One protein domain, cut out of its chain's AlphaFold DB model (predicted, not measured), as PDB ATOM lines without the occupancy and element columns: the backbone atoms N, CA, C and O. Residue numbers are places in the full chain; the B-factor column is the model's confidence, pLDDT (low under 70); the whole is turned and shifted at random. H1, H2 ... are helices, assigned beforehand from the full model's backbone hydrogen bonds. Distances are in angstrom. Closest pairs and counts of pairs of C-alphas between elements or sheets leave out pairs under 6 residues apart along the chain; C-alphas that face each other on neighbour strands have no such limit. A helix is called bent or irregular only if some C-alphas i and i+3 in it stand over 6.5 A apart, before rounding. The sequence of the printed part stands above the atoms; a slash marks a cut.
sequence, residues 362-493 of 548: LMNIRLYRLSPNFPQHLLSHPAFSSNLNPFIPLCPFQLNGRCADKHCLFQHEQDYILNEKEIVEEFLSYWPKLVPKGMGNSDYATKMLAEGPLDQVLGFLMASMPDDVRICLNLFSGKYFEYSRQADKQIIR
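This is residues 362 to 493 of the 548 residues of the protein "Hypothetical protein" of Meloidogyne enterolobii (UniProt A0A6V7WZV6). The longest helix, H7, is bent like an L: its first arm lies side by side with H1, and its second arm sticks out with residues 481 to 493 standing free. A cluster of three helices makes the other well-packed part, with H4 and H6 side by side and H5 crossing H4; away from the free arm, a lobe made largely of loops holds the short H2 and H3. The 132 printed residues include seven named helices, H1 to H7 in order along the chain, and no named strand, and the class is all helix. The whole is loose, with a radius of gyration of the C-alphas of 17.8 A and spans of 54 by 46 by 31 A.

Start at H7, residues 467 to 491; by its hydrogen bonds it was assigned as one helix, but it is bent, with C-alphas 478 and 481 7.3 A apart. Find C-alpha 467 at (176.836, 148.706, 127.602); from there arm H7a, residues 467 to 478, runs 17.2 A. Arm H7b, residues 481 to 491, runs 16.4 A and ends at (190.862, 119.943, 127.199). H6 is residues 454 to 464, 15.2 A; H5 is residues 441 to 451, 15.5 A; H4 is residues 420 to 430, 16.2 A. H1, residues 362 to 368, begins at (165.017, 130.634, 120.114). H2 is residues 396 to 399 and H3 is residues 413 to 416.

Look at residues 473 to 478 of H7a, which alone touch H1: the closest C-alphas, of Asn 364 and Ser 477, are 4.7 A apart, at a shallow tilt of 28 degrees, opposite ways. H7b is about perpendicular to H7a, at 82 degrees. H6 and H7a are only just apart, closest 8.1 A. H4 and H6 touch, closest at the C-alphas of Glu 420 and Leu 454, 6.4 A, at a shallow tilt of 15 degrees, the same way. H4 and H5 touch, closest at the C-alphas of Val 424 and Ala 445, 5.5 A, at a steep tilt of 54 degrees. H5 and H6 only just touch, only at the corner, with 3 pairs of C-alphas within 8 A; the closest are Met 448 and Val 457, 6.4 A. Helix packing is mostly aligned, but only just. H2 and H3 touch no helix. Every O i to N i+4 pair is within hydrogen-bond range in H1 and H6; H4 and H5 have 6 of 7, H7a 6 of 8, H7b 5 of 7, and H2 and H3 are too short for such a pair.

The C-alphas farthest apart, of Ala 404 and Arg 493, are 57.0 A apart. The printed part has no cut. The links H1 to H2 and H2 to H3 are long. Residues 474 to 493 have pLDDT under 70.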
ATOM      1  N   LEU A 362     165.946 129.734 119.433       72.75
ATOM      2  CA  LEU A 362     165.017 130.634 120.114       72.75
ATOM      3  C   LEU A 362     165.678 131.445 121.235       72.75
ATOM      4  O   LEU A 362     165.302 132.593 121.446       72.75
ATOM      5  N   MET A 363     166.695 130.905 121.914       74.62
ATOM      6  CA  MET A 363     167.451 131.650 122.923       74.62
ATOM      7  C   MET A 363     168.183 132.836 122.295       74.62
ATOM      8  O   MET A 363     168.244 133.906 122.891       74.62
ATOM      9  N   ASN A 364     168.681 132.695 121.064       76.06
ATOM     10  CA  ASN A 364     169.359 133.794 120.381       76.06
ATOM     11  C   ASN A 364     168.398 134.926 120.024       76.06
ATOM     12  O   ASN A 364     168.743 136.096 120.180       76.06
ATOM     13  N   ILE A 365     167.180 134.573 119.607       77.31
ATOM     14  CA  ILE A 365     166.102 135.534 119.357       77.31
ATOM     15  C   ILE A 365     165.697 136.223 120.669       77.31
ATOM     16  O   ILE A 365     165.573 137.446 120.698       77.31
ATOM     17  N   ARG A 366     165.582 135.471 121.774       80.44
ATOM     18  CA  ARG A 366     165.315 136.046 123.103       80.44
ATOM     19  C   ARG A 366     166.425 136.987 123.557       80.44
ATOM     20  O   ARG A 366     166.131 138.050 124.079       80.44
ATOM     21  N   LEU A 367     167.695 136.650 123.343       83.12
ATOM     22  CA  LEU A 367     168.816 137.510 123.732       83.12
ATOM     23  C   LEU A 367     168.948 138.751 122.842       83.12
ATOM     24  O   LEU A 367     169.366 139.792 123.339       83.12
ATOM     25  N   TYR A 368     168.540 138.683 121.569       84.25
ATOM     26  CA  TYR A 368     168.554 139.833 120.658       84.25
ATOM     27  C   TYR A 368     167.725 141.015 121.179       84.25
ATOM     28  O   TYR A 368     168.057 142.168 120.907       84.25
ATOM     29  N   ARG A 369     166.697 140.761 121.999       85.44
ATOM     30  CA  ARG A 369     165.903 141.824 122.634       85.44
ATOM     31  C   ARG A 369     166.699 142.668 123.635       85.44
ATOM     32  O   ARG A 369     166.320 143.789 123.945       85.44
ATOM     33  N   LEU A 370     167.829 142.151 124.118       83.44
ATOM     34  CA  LEU A 370     168.760 142.881 124.981       83.44
ATOM     35  C   LEU A 370     169.690 143.799 124.175       83.44
ATOM     36  O   LEU A 370     170.534 144.494 124.747       83.44
ATOM     37  N   SER A 371     169.573 143.802 122.844       84.50
ATOM     38  CA  SER A 371     170.307 144.703 121.968       84.50
ATOM     39  C   SER A 371     169.951 146.154 122.233       84.50
ATOM     40  O   SER A 371     168.770 146.492 122.280       84.50
ATOM     41  N   PRO A 372     170.949 147.053 122.333       81.25
ATOM     42  CA  PRO A 372     170.675 148.485 122.373       81.25
ATOM     43  C   PRO A 372     169.975 148.974 121.094       81.25
ATOM     44  O   PRO A 372     169.345 150.024 121.117       81.25
ATOM     45  N   ASN A 373     170.059 148.207 119.999       84.31
ATOM     46  CA  ASN A 373     169.376 148.499 118.740       84.31
ATOM     47  C   ASN A 373     167.982 147.857 118.649       84.31
ATOM     48  O   ASN A 373     167.302 148.043 117.641       84.31
ATOM     49  N   PHE A 374     167.565 147.070 119.647       85.81
ATOM     50  CA  PHE A 374     166.243 146.459 119.638       85.81
ATOM     51  C   PHE A 374     165.166 147.525 119.909       85.81
ATOM     52  O   PHE A 374     165.329 148.335 120.827       85.81
ATOM     53  N   PRO A 375     164.055 147.550 119.151       87.69
ATOM     54  CA  PRO A 375     162.992 148.520 119.383       87.69
ATOM     55  C   PRO A 375     162.321 148.279 120.742       87.69
ATOM     56  O   PRO A 375     161.662 147.262 120.941       87.69
ATOM     57  N   GLN A 376     162.451 149.225 121.678       83.31
ATOM     58  CA  GLN A 376     161.964 149.057 123.060       83.31
ATOM     59  C   GLN A 376     160.461 148.751 123.149       83.31
ATOM     60  O   GLN A 376     160.049 147.952 123.981       83.31
ATOM     61  N   HIS A 377     159.654 149.317 122.251       84.31
ATOM     62  CA  HIS A 377     158.208 149.079 122.191       84.31
ATOM     63  C   HIS A 377     157.824 147.639 121.796       84.31
ATOM     64  O   HIS A 377     156.661 147.273 121.889       84.31
ATOM     65  N   LEU A 378     158.776 146.826 121.318       88.31
ATOM     66  CA  LEU A 378     158.553 145.414 120.987       88.31
ATOM     67  C   LEU A 378     158.982 144.467 122.110       88.31
ATOM     68  O   LEU A 378     158.826 143.257 121.970       88.31
ATOM     69  N   LEU A 379     159.537 144.979 123.213       84.50
ATOM     70  CA  LEU A 379     160.037 144.145 124.310       84.50
ATOM     71  C   LEU A 379     158.925 143.379 125.028       84.50
ATOM     72  O   LEU A 379     159.158 142.276 125.515       84.50
ATOM     73  N   SER A 380     157.738 143.975 125.072       85.44
ATOM     74  CA  SER A 380     156.512 143.422 125.641       85.44
ATOM     75  C   SER A 380     155.703 142.592 124.637       85.44
ATOM     76  O   SER A 380     154.705 141.974 124.998       85.44
ATOM     77  N   HIS A 381     156.103 142.581 123.361       88.31
ATOM     78  CA  HIS A 381     155.327 141.935 122.316       88.31
ATOM     79  C   HIS A 381     155.493 140.401 122.389       88.31
ATOM     80  O   HIS A 381     156.631 139.919 122.331       88.31
ATOM     81  N   PRO A 382     154.401 139.605 122.389       83.62
ATOM     82  CA  PRO A 382     154.448 138.148 122.592       83.62
ATOM     83  C   PRO A 382     155.375 137.383 121.638       83.62
ATOM     84  O   PRO A 382     155.955 136.363 122.001       83.62
ATOM     85  N   ALA A 383     155.564 137.895 120.417       81.19
ATOM     86  CA  ALA A 383     156.511 137.325 119.454       81.19
ATOM     87  C   ALA A 383     157.973 137.306 119.955       81.19
ATOM     88  O   ALA A 383     158.754 136.465 119.514       81.19
ATOM     89  N   PHE A 384     158.343 138.212 120.866       80.62
ATOM     90  CA  PHE A 384     159.694 138.346 121.425       80.62
ATOM     91  C   PHE A 384     159.764 138.007 122.922       80.62
ATOM     92  O   PHE A 384     160.841 137.688 123.432       80.62
ATOM     93  N   SER A 385     158.630 138.049 123.624       80.12
ATOM     94  CA  SER A 385     158.487 137.702 125.037       80.12
ATOM     95  C   SER A 385     157.642 136.438 125.208       80.12
ATOM     96  O   SER A 385     156.492 136.492 125.649       80.12
ATOM     97  N   SER A 386     158.208 135.290 124.828       82.19
ATOM     98  CA  SER A 386     157.533 134.002 124.983       82.19
ATOM     99  C   SER A 386     158.405 132.935 125.627       82.19
ATOM    100  O   SER A 386     159.595 132.824 125.336       82.19
ATOM    101  N   ASN A 387     157.771 132.080 126.426       87.19
ATOM    102  CA  ASN A 387     158.305 130.835 126.969       87.19
ATOM    103  C   ASN A 387     158.050 129.627 126.047       87.19
ATOM    104  O   ASN A 387     157.907 128.492 126.499       87.19
ATOM    105  N   LEU A 388     158.037 129.855 124.728       89.38
ATOM    106  CA  LEU A 388     157.839 128.792 123.743       89.38
ATOM    107  C   LEU A 388     158.883 127.682 123.935       89.38
ATOM    108  O   LEU A 388     160.088 127.961 123.963       89.38
ATOM    109  N   ASN A 389     158.421 126.439 124.062       87.69
ATOM    110  CA  ASN A 389     159.286 125.278 124.199       87.69
ATOM    111  C   ASN A 389     159.406 124.597 122.828       87.69
ATOM    112  O   ASN A 389     158.439 124.000 122.367       87.69
ATOM    113  N   PRO A 390     160.580 124.624 122.175       84.88
ATOM    114  CA  PRO A 390     160.729 124.071 120.830       84.88
ATOM    115  C   PRO A 390     160.585 122.546 120.773       84.88
ATOM    116  O   PRO A 390     160.455 121.992 119.685       84.88
ATOM    117  N   PHE A 391     160.630 121.861 121.917       88.31
ATOM    118  CA  PHE A 391     160.463 120.412 121.998       88.31
ATOM    119  C   PHE A 391     159.008 119.984 122.193       88.31
ATOM    120  O   PHE A 391     158.711 118.797 122.071       88.31
ATOM    121  N   ILE A 392     158.104 120.926 122.484       92.25
ATOM    122  CA  ILE A 392     156.678 120.652 122.654       92.25
ATOM    123  C   ILE A 392     155.934 121.304 121.482       92.25
ATOM    124  O   ILE A 392     155.958 122.526 121.343       92.25
ATOM    125  N   PRO A 393     155.280 120.520 120.609       94.12
ATOM    126  CA  PRO A 393     154.546 121.083 119.488       94.12
ATOM    127  C   PRO A 393     153.369 121.947 119.957       94.12
ATOM    128  O   PRO A 393     152.725 121.653 120.968       94.12
ATOM    129  N   LEU A 394     153.066 122.988 119.179       95.38
ATOM    130  CA  LEU A 394     151.888 123.828 119.389       95.38
ATOM    131  C   LEU A 394     150.600 123.019 119.221       95.38
ATOM    132  O   LEU A 394     150.504 122.164 118.336       95.38
ATOM    133  N   CYS A 395     149.588 123.330 120.029       97.19
ATOM    134  CA  CYS A 395     148.296 122.660 119.973       97.19
ATOM    135  C   CYS A 395     147.585 122.917 118.630       97.19
ATOM    136  O   CYS A 395     147.122 124.038 118.384       97.19
ATOM    137  N   PRO A 396     147.407 121.898 117.763       96.12
ATOM    138  CA  PRO A 396     146.802 122.089 116.444       96.12
ATOM    139  C   PRO A 396     145.327 122.502 116.532       96.12
ATOM    140  O   PRO A 396     144.804 123.139 115.618       96.12
ATOM    141  N   PHE A 397     144.646 122.164 117.630       96.25
ATOM    142  CA  PHE A 397     143.253 122.549 117.859       96.25
ATOM    143  C   PHE A 397     143.116 124.012 118.269       96.25
ATOM    144  O   PHE A 397     142.171 124.669 117.840       96.25
ATOM    145  N   GLN A 398     144.062 124.541 119.050       94.81
ATOM    146  CA  GLN A 398     144.075 125.965 119.374       94.81
ATOM    147  C   GLN A 398     144.423 126.809 118.147       94.81
ATOM    148  O   GLN A 398     143.772 127.818 117.906       94.81
ATOM    149  N   LEU A 399     145.365 126.355 117.311       90.81
ATOM    150  CA  LEU A 399     145.687 127.040 116.053       90.81
ATOM    151  C   LEU A 399     144.480 127.153 115.103       90.81
ATOM    152  O   LEU A 399     144.397 128.098 114.326       90.81
ATOM    153  N   ASN A 400     143.533 126.214 115.182       91.06
ATOM    154  CA  ASN A 400     142.318 126.190 114.362       91.06
ATOM    155  C   ASN A 400     141.054 126.656 115.112       91.06
ATOM    156  O   ASN A 400     139.945 126.500 114.596       91.06
ATOM    157  N   GLY A 401     141.188 127.200 116.327       92.44
ATOM    158  CA  GLY A 401     140.053 127.625 117.142       92.44
ATOM    159  C   GLY A 401     140.333 127.540 118.638       92.44
ATOM    160  O   GLY A 401     141.000 128.398 119.205       92.44
ATOM    161  N   ARG A 402     139.764 126.534 119.312       93.25
ATOM    162  CA  ARG A 402     139.861 126.374 120.768       93.25
ATOM    163  C   ARG A 402     140.101 124.913 121.120       93.25
ATOM    164  O   ARG A 402     139.327 124.045 120.725       93.25
ATOM    165  N   CYS A 403     141.143 124.653 121.903       96.62
ATOM    166  CA  CYS A 403     141.320 123.361 122.552       96.62
ATOM    167  C   CYS A 403     140.377 123.274 123.763       96.62
ATOM    168  O   CYS A 403     140.347 124.185 124.590       96.62
ATOM    169  N   ALA A 404     139.577 122.210 123.847       95.75
ATOM    170  CA  ALA A 404     138.691 121.946 124.985       95.75
ATOM    171  C   ALA A 404     139.280 120.920 125.969       95.75
ATOM    172  O   ALA A 404     138.699 120.678 127.027       95.75
ATOM    173  N   ASP A 405     140.412 120.310 125.617       96.56
ATOM    174  CA  ASP A 405     141.070 119.306 126.439       96.56
ATOM    175  C   ASP A 405     141.885 119.978 127.551       96.56
ATOM    176  O   ASP A 405     142.884 120.650 127.291       96.56
ATOM    177  N   LYS A 406     141.451 119.782 128.801       94.31
ATOM    178  CA  LYS A 406     142.137 120.291 129.999       94.31
ATOM    179  C   LYS A 406     143.471 119.588 130.260       94.31
ATOM    180  O   LYS A 406     144.278 120.103 131.025       94.31
ATOM    181  N   HIS A 407     143.690 118.425 129.650       96.44
ATOM    182  CA  HIS A 407     144.890 117.609 129.807       96.44
ATOM    183  C   HIS A 407     145.686 117.513 128.500       96.44
ATOM    184  O   HIS A 407     146.434 116.557 128.290       96.44
ATOM    185  N   CYS A 408     145.529 118.499 127.611       96.19
ATOM    186  CA  CYS A 408     146.260 118.535 126.356       96.19
ATOM    187  C   CYS A 408     147.773 118.557 126.618       96.19
ATOM    188  O   CYS A 408     148.270 119.400 127.358       96.19
ATOM    189  N   LEU A 409     148.507 117.652 125.971       96.56
ATOM    190  CA  LEU A 409     149.968 117.571 126.081       96.56
ATOM    191  C   LEU A 409     150.699 118.558 125.153       96.56
ATOM    192  O   LEU A 409     151.924 118.655 125.194       96.56
ATOM    193  N   PHE A 410     149.964 119.238 124.273       96.88
ATOM    194  CA  PHE A 410     150.517 120.223 123.351       96.88
ATOM    195  C   PHE A 410     150.615 121.597 124.008       96.88
ATOM    196  O   PHE A 410     149.823 121.926 124.885       96.88
ATOM    197  N   GLN A 411     151.550 122.417 123.535       95.62
ATOM    198  CA  GLN A 411     151.745 123.756 124.076       95.62
ATOM    199  C   GLN A 411     150.632 124.695 123.594       95.62
ATOM    200  O   GLN A 411     150.401 124.831 122.385       95.62
ATOM    201  N   HIS A 412     149.960 125.355 124.531       95.38
ATOM    202  CA  HIS A 412     148.972 126.386 124.259       95.38
ATOM    203  C   HIS A 412     149.554 127.794 124.359       95.38
ATOM    204  O   HIS A 412     150.578 128.023 124.993       95.38
ATOM    205  N   GLU A 413     148.855 128.767 123.773       91.88
ATOM    206  CA  GLU A 413     149.190 130.196 123.858       91.88
ATOM    207  C   GLU A 413     149.379 130.690 125.293       91.88
ATOM    208  O   GLU A 413     150.337 131.399 125.580       91.88
ATOM    209  N   GLN A 414     148.530 130.239 126.213       91.12
ATOM    210  CA  GLN A 414     148.626 130.586 127.633       91.12
ATOM    211  C   GLN A 414     149.895 130.036 128.299       91.12
ATOM    212  O   GLN A 414     150.350 130.604 129.282       91.12
ATOM    213  N   ASP A 415     150.475 128.964 127.755       91.25
ATOM    214  CA  ASP A 415     151.664 128.324 128.321       91.25
ATOM    215  C   ASP A 415     152.956 129.030 127.891       91.25
ATOM    216  O   ASP A 415     153.997 128.860 128.527       91.25
ATOM    217  N   TYR A 416     152.928 129.769 126.776       90.44
ATOM    218  CA  TYR A 416     154.112 130.452 126.256       90.44
ATOM    219  C   TYR A 416     154.017 131.972 126.240       90.44
ATOM    220  O   TYR A 416     155.068 132.599 126.155       90.44
ATOM    221  N   ILE A 417     152.838 132.591 126.295       91.62
ATOM    222  CA  ILE A 417     152.747 134.048 126.434       91.62
ATOM    223  C   ILE A 417     153.089 134.425 127.869       91.62
ATOM    224  O   ILE A 417     152.438 133.982 128.808       91.62
ATOM    225  N   LEU A 418     154.104 135.272 128.013       92.00
ATOM    226  CA  LEU A 418     154.505 135.798 129.307       92.00
ATOM    227  C   LEU A 418     153.589 136.944 129.730       92.00
ATOM    228  O   LEU A 418     153.302 137.844 128.937       92.00
ATOM    229  N   ASN A 419     153.183 136.948 130.994       93.50
ATOM    230  CA  ASN A 419     152.567 138.122 131.601       93.50
ATOM    231  C   ASN A 419     153.625 139.210 131.888       93.50
ATOM    232  O   ASN A 419     154.825 138.943 131.915       93.50
ATOM    233  N   GLU A 420     153.199 140.453 132.130       95.06
ATOM    234  CA  GLU A 420     154.128 141.581 132.321       95.06
ATOM    235  C   GLU A 420     155.159 141.333 133.433       95.06
ATOM    236  O   GLU A 420     156.331 141.691 133.303       95.06
ATOM    237  N   LYS A 421     154.735 140.672 134.515       96.50
ATOM    238  CA  LYS A 421     155.594 140.316 135.646       96.50
ATOM    239  C   LYS A 421     156.664 139.312 135.232       96.50
ATOM    240  O   LYS A 421     157.837 139.537 135.515       96.50
ATOM    241  N   GLU A 422     156.287 138.262 134.516       94.88
ATOM    242  CA  GLU A 422     157.200 137.247 133.993       94.88
ATOM    243  C   GLU A 422     158.197 137.836 132.994       94.88
ATOM    244  O   GLU A 422     159.366 137.464 133.016       94.88
ATOM    245  N   ILE A 423     157.780 138.799 132.164       93.06
ATOM    246  CA  ILE A 423     158.687 139.505 131.247       93.06
ATOM    247  C   ILE A 423     159.778 140.232 132.041       93.06
ATOM    248  O   ILE A 423     160.966 140.118 131.725       93.06
ATOM    249  N   VAL A 424     159.399 140.957 133.098       95.19
ATOM    250  CA  VAL A 424     160.361 141.651 133.964       95.19
ATOM    251  C   VAL A 424     161.244 140.655 134.720       95.19
ATOM    252  O   VAL A 424     162.459 140.846 134.783       95.19
ATOM    253  N   GLU A 425     160.681 139.573 135.257       95.19
ATOM    254  CA  GLU A 425     161.443 138.509 135.923       95.19
ATOM    255  C   GLU A 425     162.477 137.859 134.998       95.19
ATOM    256  O   GLU A 425     163.622 137.643 135.408       95.19
ATOM    257  N   GLU A 426     162.099 137.589 133.747       91.00
ATOM    258  CA  GLU A 426     162.991 137.042 132.730       91.00
ATOM    259  C   GLU A 426     164.144 138.021 132.453       91.00
ATOM    260  O   GLU A 426     165.306 137.616 132.418       91.00
ATOM    261  N   PHE A 427     163.863 139.323 132.363       90.44
ATOM    262  CA  PHE A 427     164.894 140.359 132.230       90.44
ATOM    263  C   PHE A 427     165.859 140.396 133.421       90.44
ATOM    264  O   PHE A 427     167.080 140.462 133.243       90.44
ATOM    265  N   LEU A 428     165.325 140.314 134.641       93.69
ATOM    266  CA  LEU A 428     166.119 140.268 135.869       93.69
ATOM    267  C   LEU A 428     166.955 138.985 135.967       93.69
ATOM    268  O   LEU A 428     168.031 139.009 136.564       93.69
ATOM    269  N   SER A 429     166.511 137.887 135.346       91.81
ATOM    270  CA  SER A 429     167.269 136.632 135.300       91.81
ATOM    271  C   SER A 429     168.587 136.758 134.526       91.81
ATOM    272  O   SER A 429     169.583 136.149 134.921       91.81
ATOM    273  N   TYR A 430     168.643 137.600 133.485       87.62
ATOM    274  CA  TYR A 430     169.882 137.835 132.732       87.62
ATOM    275  C   TYR A 430     170.882 138.699 133.493       87.62
ATOM    276  O   TYR A 430     172.093 138.552 133.315       87.62
ATOM    277  N   TRP A 431     170.393 139.611 134.337       90.81
ATOM    278  CA  TRP A 431     171.252 140.489 135.123       90.81
ATOM    279  C   TRP A 431     170.789 140.616 136.584       90.81
ATOM    280  O   TRP A 431     170.345 141.687 137.013       90.81
ATOM    281  N   PRO A 432     170.997 139.563 137.406       93.75
ATOM    282  CA  PRO A 432     170.533 139.524 138.798       93.75
ATOM    283  C   PRO A 432     171.119 140.624 139.692       93.75
ATOM    284  O   PRO A 432     170.610 140.891 140.773       93.75
ATOM    285  N   LYS A 433     172.190 141.299 139.250       94.12
ATOM    286  CA  LYS A 433     172.813 142.421 139.970       94.12
ATOM    287  C   LYS A 433     171.907 143.650 140.091       94.12
ATOM    288  O   LYS A 433     172.212 144.513 140.911       94.12
ATOM    289  N   LEU A 434     170.846 143.750 139.284       93.88
ATOM    290  CA  LEU A 434     169.834 144.807 139.418       93.88
ATOM    291  C   LEU A 434     168.911 144.577 140.609       93.88
ATOM    292  O   LEU A 434     168.355 145.534 141.138       93.88
ATOM    293  N   VAL A 435     168.764 143.325 141.037       96.81
ATOM    294  CA  VAL A 435     167.877 142.970 142.136       96.81
ATOM    295  C   VAL A 435     168.547 143.354 143.460       96.81
ATOM    296  O   VAL A 435     169.695 142.960 143.712       96.81
ATOM    297  N   PRO A 436     167.874 144.128 144.331       96.56
ATOM    298  CA  PRO A 436     168.385 144.437 145.659       96.56
ATOM    299  C   PRO A 436     168.715 143.165 146.447       96.56
ATOM    300  O   PRO A 436     167.980 142.179 146.411       96.56
ATOM    301  N   LYS A 437     169.819 143.184 147.203       96.19
ATOM    302  CA  LYS A 437     170.220 142.032 148.025       96.19
ATOM    303  C   LYS A 437     169.103 141.662 149.007       96.19
ATOM    304  O   LYS A 437     168.658 142.515 149.768       96.19
ATOM    305  N   GLY A 438     168.717 140.388 149.014       96.12
ATOM    306  CA  GLY A 438     167.657 139.863 149.880       96.12
ATOM    307  C   GLY A 438     166.245 139.958 149.296       96.12
ATOM    308  O   GLY A 438     165.310 139.550 149.971       96.12
ATOM    309  N   MET A 439     166.088 140.461 148.068       97.44
ATOM    310  CA  MET A 439     164.815 140.478 147.345       97.44
ATOM    311  C   MET A 439     164.828 139.419 146.237       97.44
ATOM    312  O   MET A 439     165.860 139.219 145.593       97.44
ATOM    313  N   GLY A 440     163.707 138.727 146.016       97.00
ATOM    314  CA  GLY A 440     163.558 137.826 144.872       97.00
ATOM    315  C   GLY A 440     163.306 138.592 143.570       97.00
ATOM    316  O   GLY A 440     162.797 139.715 143.597       97.00
ATOM    317  N   ASN A 441     163.603 137.976 142.417       96.81
ATOM    318  CA  ASN A 441     163.272 138.556 141.104       96.81
ATOM    319  C   ASN A 441     161.777 138.887 141.006       96.81
ATOM    320  O   ASN A 441     161.423 139.948 140.504       96.81
ATOM    321  N   SER A 442     160.921 138.006 141.534       97.19
ATOM    322  CA  SER A 442     159.463 138.149 141.481       97.19
ATOM    323  C   SER A 442     158.946 139.339 142.287       97.19
ATOM    324  O   SER A 442     158.140 140.140 141.800       97.19
ATOM    325  N   ASP A 443     159.458 139.505 143.508       97.88
ATOM    326  CA  ASP A 443     159.102 140.635 144.363       97.88
ATOM    327  C   ASP A 443     159.567 141.939 143.718       97.88
ATOM    328  O   ASP A 443     158.843 142.937 143.697       97.88
ATOM    329  N   TYR A 444     160.790 141.938 143.177       97.94
ATOM    330  CA  TYR A 444     161.359 143.124 142.558       97.94
ATOM    331  C   TYR A 444     160.626 143.493 141.265       97.94
ATOM    332  O   TYR A 444     160.335 144.667 141.061       97.94
ATOM    333  N   ALA A 445     160.242 142.513 140.443       97.75
ATOM    334  CA  ALA A 445     159.405 142.724 139.265       97.75
ATOM    335  C   ALA A 445     158.060 143.367 139.630       97.75
ATOM    336  O   ALA A 445     157.688 144.383 139.047       97.75
ATOM    337  N   THR A 446     157.382 142.839 140.655       98.00
ATOM    338  CA  THR A 446     156.113 143.394 141.162       98.00
ATOM    339  C   THR A 446     156.289 144.840 141.623       98.00
ATOM    340  O   THR A 446     155.488 145.708 141.284       98.00
ATOM    341  N   LYS A 447     157.372 145.125 142.358       98.00
ATOM    342  CA  LYS A 447     157.686 146.481 142.811       98.00
ATOM    343  C   LYS A 447     157.953 147.429 141.643       98.00
ATOM    344  O   LYS A 447     157.478 148.552 141.670       98.00
ATOM    345  N   MET A 448     158.692 146.991 140.629       97.50
ATOM    346  CA  MET A 448     159.015 147.822 139.468       97.50
ATOM    347  C   MET A 448     157.776 148.124 138.621       97.50
ATOM    348  O   MET A 448     157.597 149.263 138.206       97.50
ATOM    349  N   LEU A 449     156.890 147.144 138.422       97.44
ATOM    350  CA  LEU A 449     155.617 147.346 137.720       97.44
ATOM    351  C   LEU A 449     154.650 148.266 138.477       97.44
ATOM    352  O   LEU A 449     153.814 148.915 137.859       97.44
ATOM    353  N   ALA A 450     154.785 148.385 139.801       97.81
ATOM    354  CA  ALA A 450     154.036 149.377 140.571       97.81
ATOM    355  C   ALA A 450     154.513 150.825 140.324       97.81
ATOM    356  O   ALA A 450     153.753 151.761 140.558       97.81
ATOM    357  N   GLU A 451     155.750 151.021 139.850       97.00
ATOM    358  CA  GLU A 451     156.332 152.347 139.583       97.00
ATOM    359  C   GLU A 451     155.969 152.886 138.186       97.00
ATOM    360  O   GLU A 451     156.109 154.083 137.931       97.00
ATOM    361  N   GLY A 452     155.505 152.036 137.263       96.19
ATOM    362  CA  GLY A 452     155.136 152.470 135.919       96.19
ATOM    363  C   GLY A 452     154.784 151.338 134.950       96.19
ATOM    364  O   GLY A 452     154.913 150.162 135.283       96.19
ATOM    365  N   PRO A 453     154.349 151.688 133.725       95.06
ATOM    366  CA  PRO A 453     153.997 150.709 132.700       95.06
ATOM    367  C   PRO A 453     155.219 149.892 132.257       95.06
ATOM    368  O   PRO A 453     156.352 150.386 132.278       95.06
ATOM    369  N   LEU A 454     154.968 148.666 131.785       93.19
ATOM    370  CA  LEU A 454     155.992 147.687 131.411       93.19
ATOM    371  C   LEU A 454     157.105 148.272 130.524       93.19
ATOM    372  O   LEU A 454     158.282 148.100 130.830       93.19
ATOM    373  N   ASP A 455     156.764 149.020 129.474       90.81
ATOM    374  CA  ASP A 455     157.759 149.578 128.546       90.81
ATOM    375  C   ASP A 455     158.728 150.560 129.232       90.81
ATOM    376  O   ASP A 455     159.925 150.581 128.930       90.81
ATOM    377  N   GLN A 456     158.241 151.352 130.196       92.38
ATOM    378  CA  GLN A 456     159.085 152.269 130.971       92.38
ATOM    379  C   GLN A 456     159.986 151.501 131.938       92.38
ATOM    380  O   GLN A 456     161.171 151.819 132.062       92.38
ATOM    381  N   VAL A 457     159.444 150.462 132.578       95.31
ATOM    382  CA  VAL A 457     160.195 149.581 133.479       95.31
ATOM    383  C   VAL A 457     161.320 148.875 132.728       95.31
ATOM    384  O   VAL A 457     162.471 148.909 133.165       95.31
ATOM    385  N   LEU A 458     161.023 148.290 131.567       92.12
ATOM    386  CA  LEU A 458     162.018 147.620 130.734       92.12
ATOM    387  C   LEU A 458     163.065 148.605 130.207       92.12
ATOM    388  O   LEU A 458     164.260 148.312 130.279       92.12
ATOM    389  N   GLY A 459     162.653 149.799 129.772       90.94
ATOM    390  CA  GLY A 459     163.573 150.868 129.379       90.94
ATOM    391  C   GLY A 459     164.540 151.257 130.503       90.94
ATOM    392  O   GLY A 459     165.748 151.362 130.274       90.94
ATOM    393  N   PHE A 460     164.039 151.396 131.734       93.50
ATOM    394  CA  PHE A 460     164.858 151.687 132.912       93.50
ATOM    395  C   PHE A 460     165.824 150.543 133.256       93.50
ATOM    396  O   PHE A 460     167.012 150.788 133.495       93.50
ATOM    397  N   LEU A 461     165.349 149.294 133.251       93.06
ATOM    398  CA  LEU A 461     166.186 148.120 133.518       93.06
ATOM    399  C   LEU A 461     167.293 147.988 132.468       93.06
ATOM    400  O   LEU A 461     168.454 147.779 132.817       93.06
ATOM    401  N   MET A 462     166.965 148.200 131.189       89.75
ATOM    402  CA  MET A 462     167.942 148.203 130.102       89.75
ATOM    403  C   MET A 462     168.959 149.334 130.215       89.75
ATOM    404  O   MET A 462     170.137 149.103 129.954       89.75
ATOM    405  N   ALA A 463     168.537 150.539 130.603       90.38
ATOM    406  CA  ALA A 463     169.443 151.665 130.824       90.38
ATOM    407  C   ALA A 463     170.364 151.456 132.039       90.38
ATOM    408  O   ALA A 463     171.466 151.998 132.080       90.38
ATOM    409  N   SER A 464     169.931 150.650 133.011       92.50
ATOM    410  CA  SER A 464     170.710 150.320 134.210       92.50
ATOM    411  C   SER A 464     171.757 149.221 133.971       92.50
ATOM    412  O   SER A 464     172.638 149.009 134.808       92.50
ATOM    413  N   MET A 465     171.687 148.515 132.837       90.62
ATOM    414  CA  MET A 465     172.692 147.531 132.438       90.62
ATOM    415  C   MET A 465     173.886 148.214 131.750       90.62
ATOM    416  O   MET A 465     173.679 149.002 130.825       90.62
ATOM    417  N   PRO A 466     175.142 147.889 132.122       89.31
ATOM    418  CA  PRO A 466     176.316 148.401 131.417       89.31
ATOM    419  C   PRO A 466     176.307 148.027 129.928       89.31
ATOM    420  O   PRO A 466     175.939 146.903 129.578       89.31
ATOM    421  N   ASP A 467     176.771 148.927 129.058       84.00
ATOM    422  CA  ASP A 467     176.836 148.706 127.602       84.00
ATOM    423  C   ASP A 467     177.582 147.422 127.248       84.00
ATOM    424  O   ASP A 467     177.085 146.625 126.458       84.00
ATOM    425  N   ASP A 468     178.714 147.165 127.901       83.56
ATOM    426  CA  ASP A 468     179.522 145.967 127.670       83.56
ATOM    427  C   ASP A 468     178.745 144.684 127.963       83.56
ATOM    428  O   ASP A 468     178.886 143.697 127.249       83.56
ATOM    429  N   VAL A 469     177.887 144.695 128.987       82.75
ATOM    430  CA  VAL A 469     177.046 143.550 129.360       82.75
ATOM    431  C   VAL A 469     175.949 143.355 128.328       82.75
ATOM    432  O   VAL A 469     175.742 142.232 127.874       82.75
ATOM    433  N   ARG A 470     175.292 144.443 127.909       80.69
ATOM    434  CA  ARG A 470     174.284 144.396 126.845       80.69
ATOM    435  C   ARG A 470     174.902 143.848 125.564       80.69
ATOM    436  O   ARG A 470     174.409 142.874 125.008       80.69
ATOM    437  N   ILE A 471     176.034 144.397 125.133       76.44
ATOM    438  CA  ILE A 471     176.763 143.954 123.942       76.44
ATOM    439  C   ILE A 471     177.206 142.495 124.088       76.44
ATOM    440  O   ILE A 471     177.008 141.714 123.163       76.44
ATOM    441  N   CYS A 472     177.739 142.093 125.242       70.81
ATOM    442  CA  CYS A 472     178.151 140.714 125.490       70.81
ATOM    443  C   CYS A 472     176.976 139.740 125.407       70.81
ATOM    444  O   CYS A 472     177.086 138.751 124.694       70.81
ATOM    445  N   LEU A 473     175.843 140.017 126.058       70.62
ATOM    446  CA  LEU A 473     174.656 139.155 125.990       70.62
ATOM    447  C   LEU A 473     174.159 138.978 124.544       70.62
ATOM    448  O   LEU A 473     173.754 137.879 124.168       70.62
ATOM    449  N   ASN A 474     174.302 140.007 123.701       65.44
ATOM    450  CA  ASN A 474     174.041 139.899 122.261       65.44
ATOM    451  C   ASN A 474     175.120 139.137 121.490       65.44
ATOM    452  O   ASN A 474     174.807 138.403 120.564       65.44
ATOM    453  N   LEU A 475     176.401 139.302 121.817       63.19
ATOM    454  CA  LEU A 475     177.484 138.595 121.128       63.19
ATOM    455  C   LEU A 475     177.534 137.110 121.503       63.19
ATOM    456  O   LEU A 475     177.902 136.279 120.673       63.19
ATOM    457  N   PHE A 476     177.143 136.762 122.731       59.34
ATOM    458  CA  PHE A 476     177.069 135.383 123.200       59.34
ATOM    459  C   PHE A 476     175.924 134.596 122.551       59.34
ATOM    460  O   PHE A 476     176.034 133.374 122.478       59.34
ATOM    461  N   SER A 477     174.910 135.260 121.982       55.03
ATOM    462  CA  SER A 477     173.924 134.592 121.120       55.03
ATOM    463  C   SER A 477     174.536 134.133 119.785       55.03
ATOM    464  O   SER A 477     174.179 133.087 119.251       55.03
ATOM    465  N   GLY A 478     175.537 134.852 119.268       46.81
ATOM    466  CA  GLY A 478     176.267 134.459 118.058       46.81
ATOM    467  C   GLY A 478     177.440 133.500 118.307       46.81
ATOM    468  O   GLY A 478     177.699 132.618 117.491       46.81
ATOM    469  N   LYS A 479     178.167 133.650 119.427       46.19
ATOM    470  CA  LYS A 479     179.472 132.991 119.661       46.19
ATOM    471  C   LYS A 479     179.462 131.733 120.531       46.19
ATOM    472  O   LYS A 479     180.516 131.107 120.667       46.19
ATOM    473  N   TYR A 480     178.318 131.315 121.078       44.47
ATOM    474  CA  TYR A 480     178.234 130.064 121.853       44.47
ATOM    475  C   TYR A 480     178.733 128.837 121.053       44.47
ATOM    476  O   TYR A 480     179.273 127.892 121.624       44.47
ATOM    477  N   PHE A 481     178.652 128.885 119.718       43.91
ATOM    478  CA  PHE A 481     179.102 127.809 118.830       43.91
ATOM    479  C   PHE A 481     180.625 127.680 118.666       43.91
ATOM    480  O   PHE A 481     181.116 126.569 118.449       43.91
ATOM    481  N   GLU A 482     181.396 128.767 118.771       41.72
ATOM    482  CA  GLU A 482     182.850 128.711 118.543       41.72
ATOM    483  C   GLU A 482     183.638 128.400 119.815       41.72
ATOM    484  O   GLU A 482     184.570 127.595 119.771       41.72
ATOM    485  N   TYR A 483     183.239 128.963 120.959       39.34
ATOM    486  CA  TYR A 483     183.962 128.750 122.216       39.34
ATOM    487  C   TYR A 483     183.748 127.350 122.805       39.34
ATOM    488  O   TYR A 483     184.712 126.763 123.291       39.34
ATOM    489  N   SER A 484     182.552 126.756 122.684       40.84
ATOM    490  CA  SER A 484     182.320 125.375 123.148       40.84
ATOM    491  C   SER A 484     183.127 124.358 122.327       40.84
ATOM    492  O   SER A 484     183.747 123.461 122.886       40.84
ATOM    493  N   ARG A 485     183.237 124.550 121.001       42.75
ATOM    494  CA  ARG A 485     184.073 123.697 120.131       42.75
ATOM    495  C   ARG A 485     185.578 123.879 120.341       42.75
ATOM    496  O   ARG A 485     186.341 122.984 119.974       42.75
ATOM    497  N   GLN A 486     186.023 125.035 120.832       45.28
ATOM    498  CA  GLN A 486     187.437 125.286 121.129       45.28
ATOM    499  C   GLN A 486     187.826 124.786 122.523       45.28
ATOM    500  O   GLN A 486     188.891 124.187 122.644       45.28
ATOM    501  N   ALA A 487     186.950 124.924 123.522       41.28
ATOM    502  CA  ALA A 487     187.162 124.388 124.865       41.28
ATOM    503  C   ALA A 487     187.298 122.853 124.854       41.28
ATOM    504  O   ALA A 487     188.256 122.325 125.417       41.28
ATOM    505  N   ASP A 488     186.458 122.143 124.091       42.75
ATOM    506  CA  ASP A 488     186.554 120.678 123.948       42.75
ATOM    507  C   ASP A 488     187.833 120.222 123.222       42.75
ATOM    508  O   ASP A 488     188.324 119.113 123.428       42.75
ATOM    509  N   LYS A 489     188.426 121.083 122.384       46.88
ATOM    510  CA  LYS A 489     189.709 120.810 121.708       46.88
ATOM    511  C   LYS A 489     190.927 121.168 122.559       46.88
ATOM    512  O   LYS A 489     192.007 120.641 122.293       46.88
ATOM    513  N   GLN A 490     190.777 122.069 123.529       44.47
ATOM    514  CA  GLN A 490     191.841 122.465 124.455       44.47
ATOM    515  C   GLN A 490     191.972 121.481 125.616       44.47
ATOM    516  O   GLN A 490     193.089 121.078 125.923       44.47
ATOM    517  N   ILE A 491     190.855 120.966 126.139       41.72
ATOM    518  CA  ILE A 491     190.862 119.943 127.199       41.72
ATOM    519  C   ILE A 491     191.564 118.649 126.735       41.72
ATOM    520  O   ILE A 491     192.240 118.005 127.521       41.72
ATOM    521  N   ILE A 492     191.514 118.312 125.439       45.75
ATOM    522  CA  ILE A 492     192.225 117.142 124.881       45.75
ATOM    523  C   ILE A 492     193.737 117.401 124.677       45.75
ATOM    524  O   ILE A 492     194.510 116.456 124.531       45.75
ATOM    525  N   ARG A 493     194.194 118.663 124.649       42.34
ATOM    526  CA  ARG A 493     195.619 118.997 124.448       42.34
ATOM    527  C   ARG A 493     196.397 119.211 125.740       42.34
ATOM    528  O   ARG A 493     197.607 118.991 125.733       42.34
TER     529      ARG A 493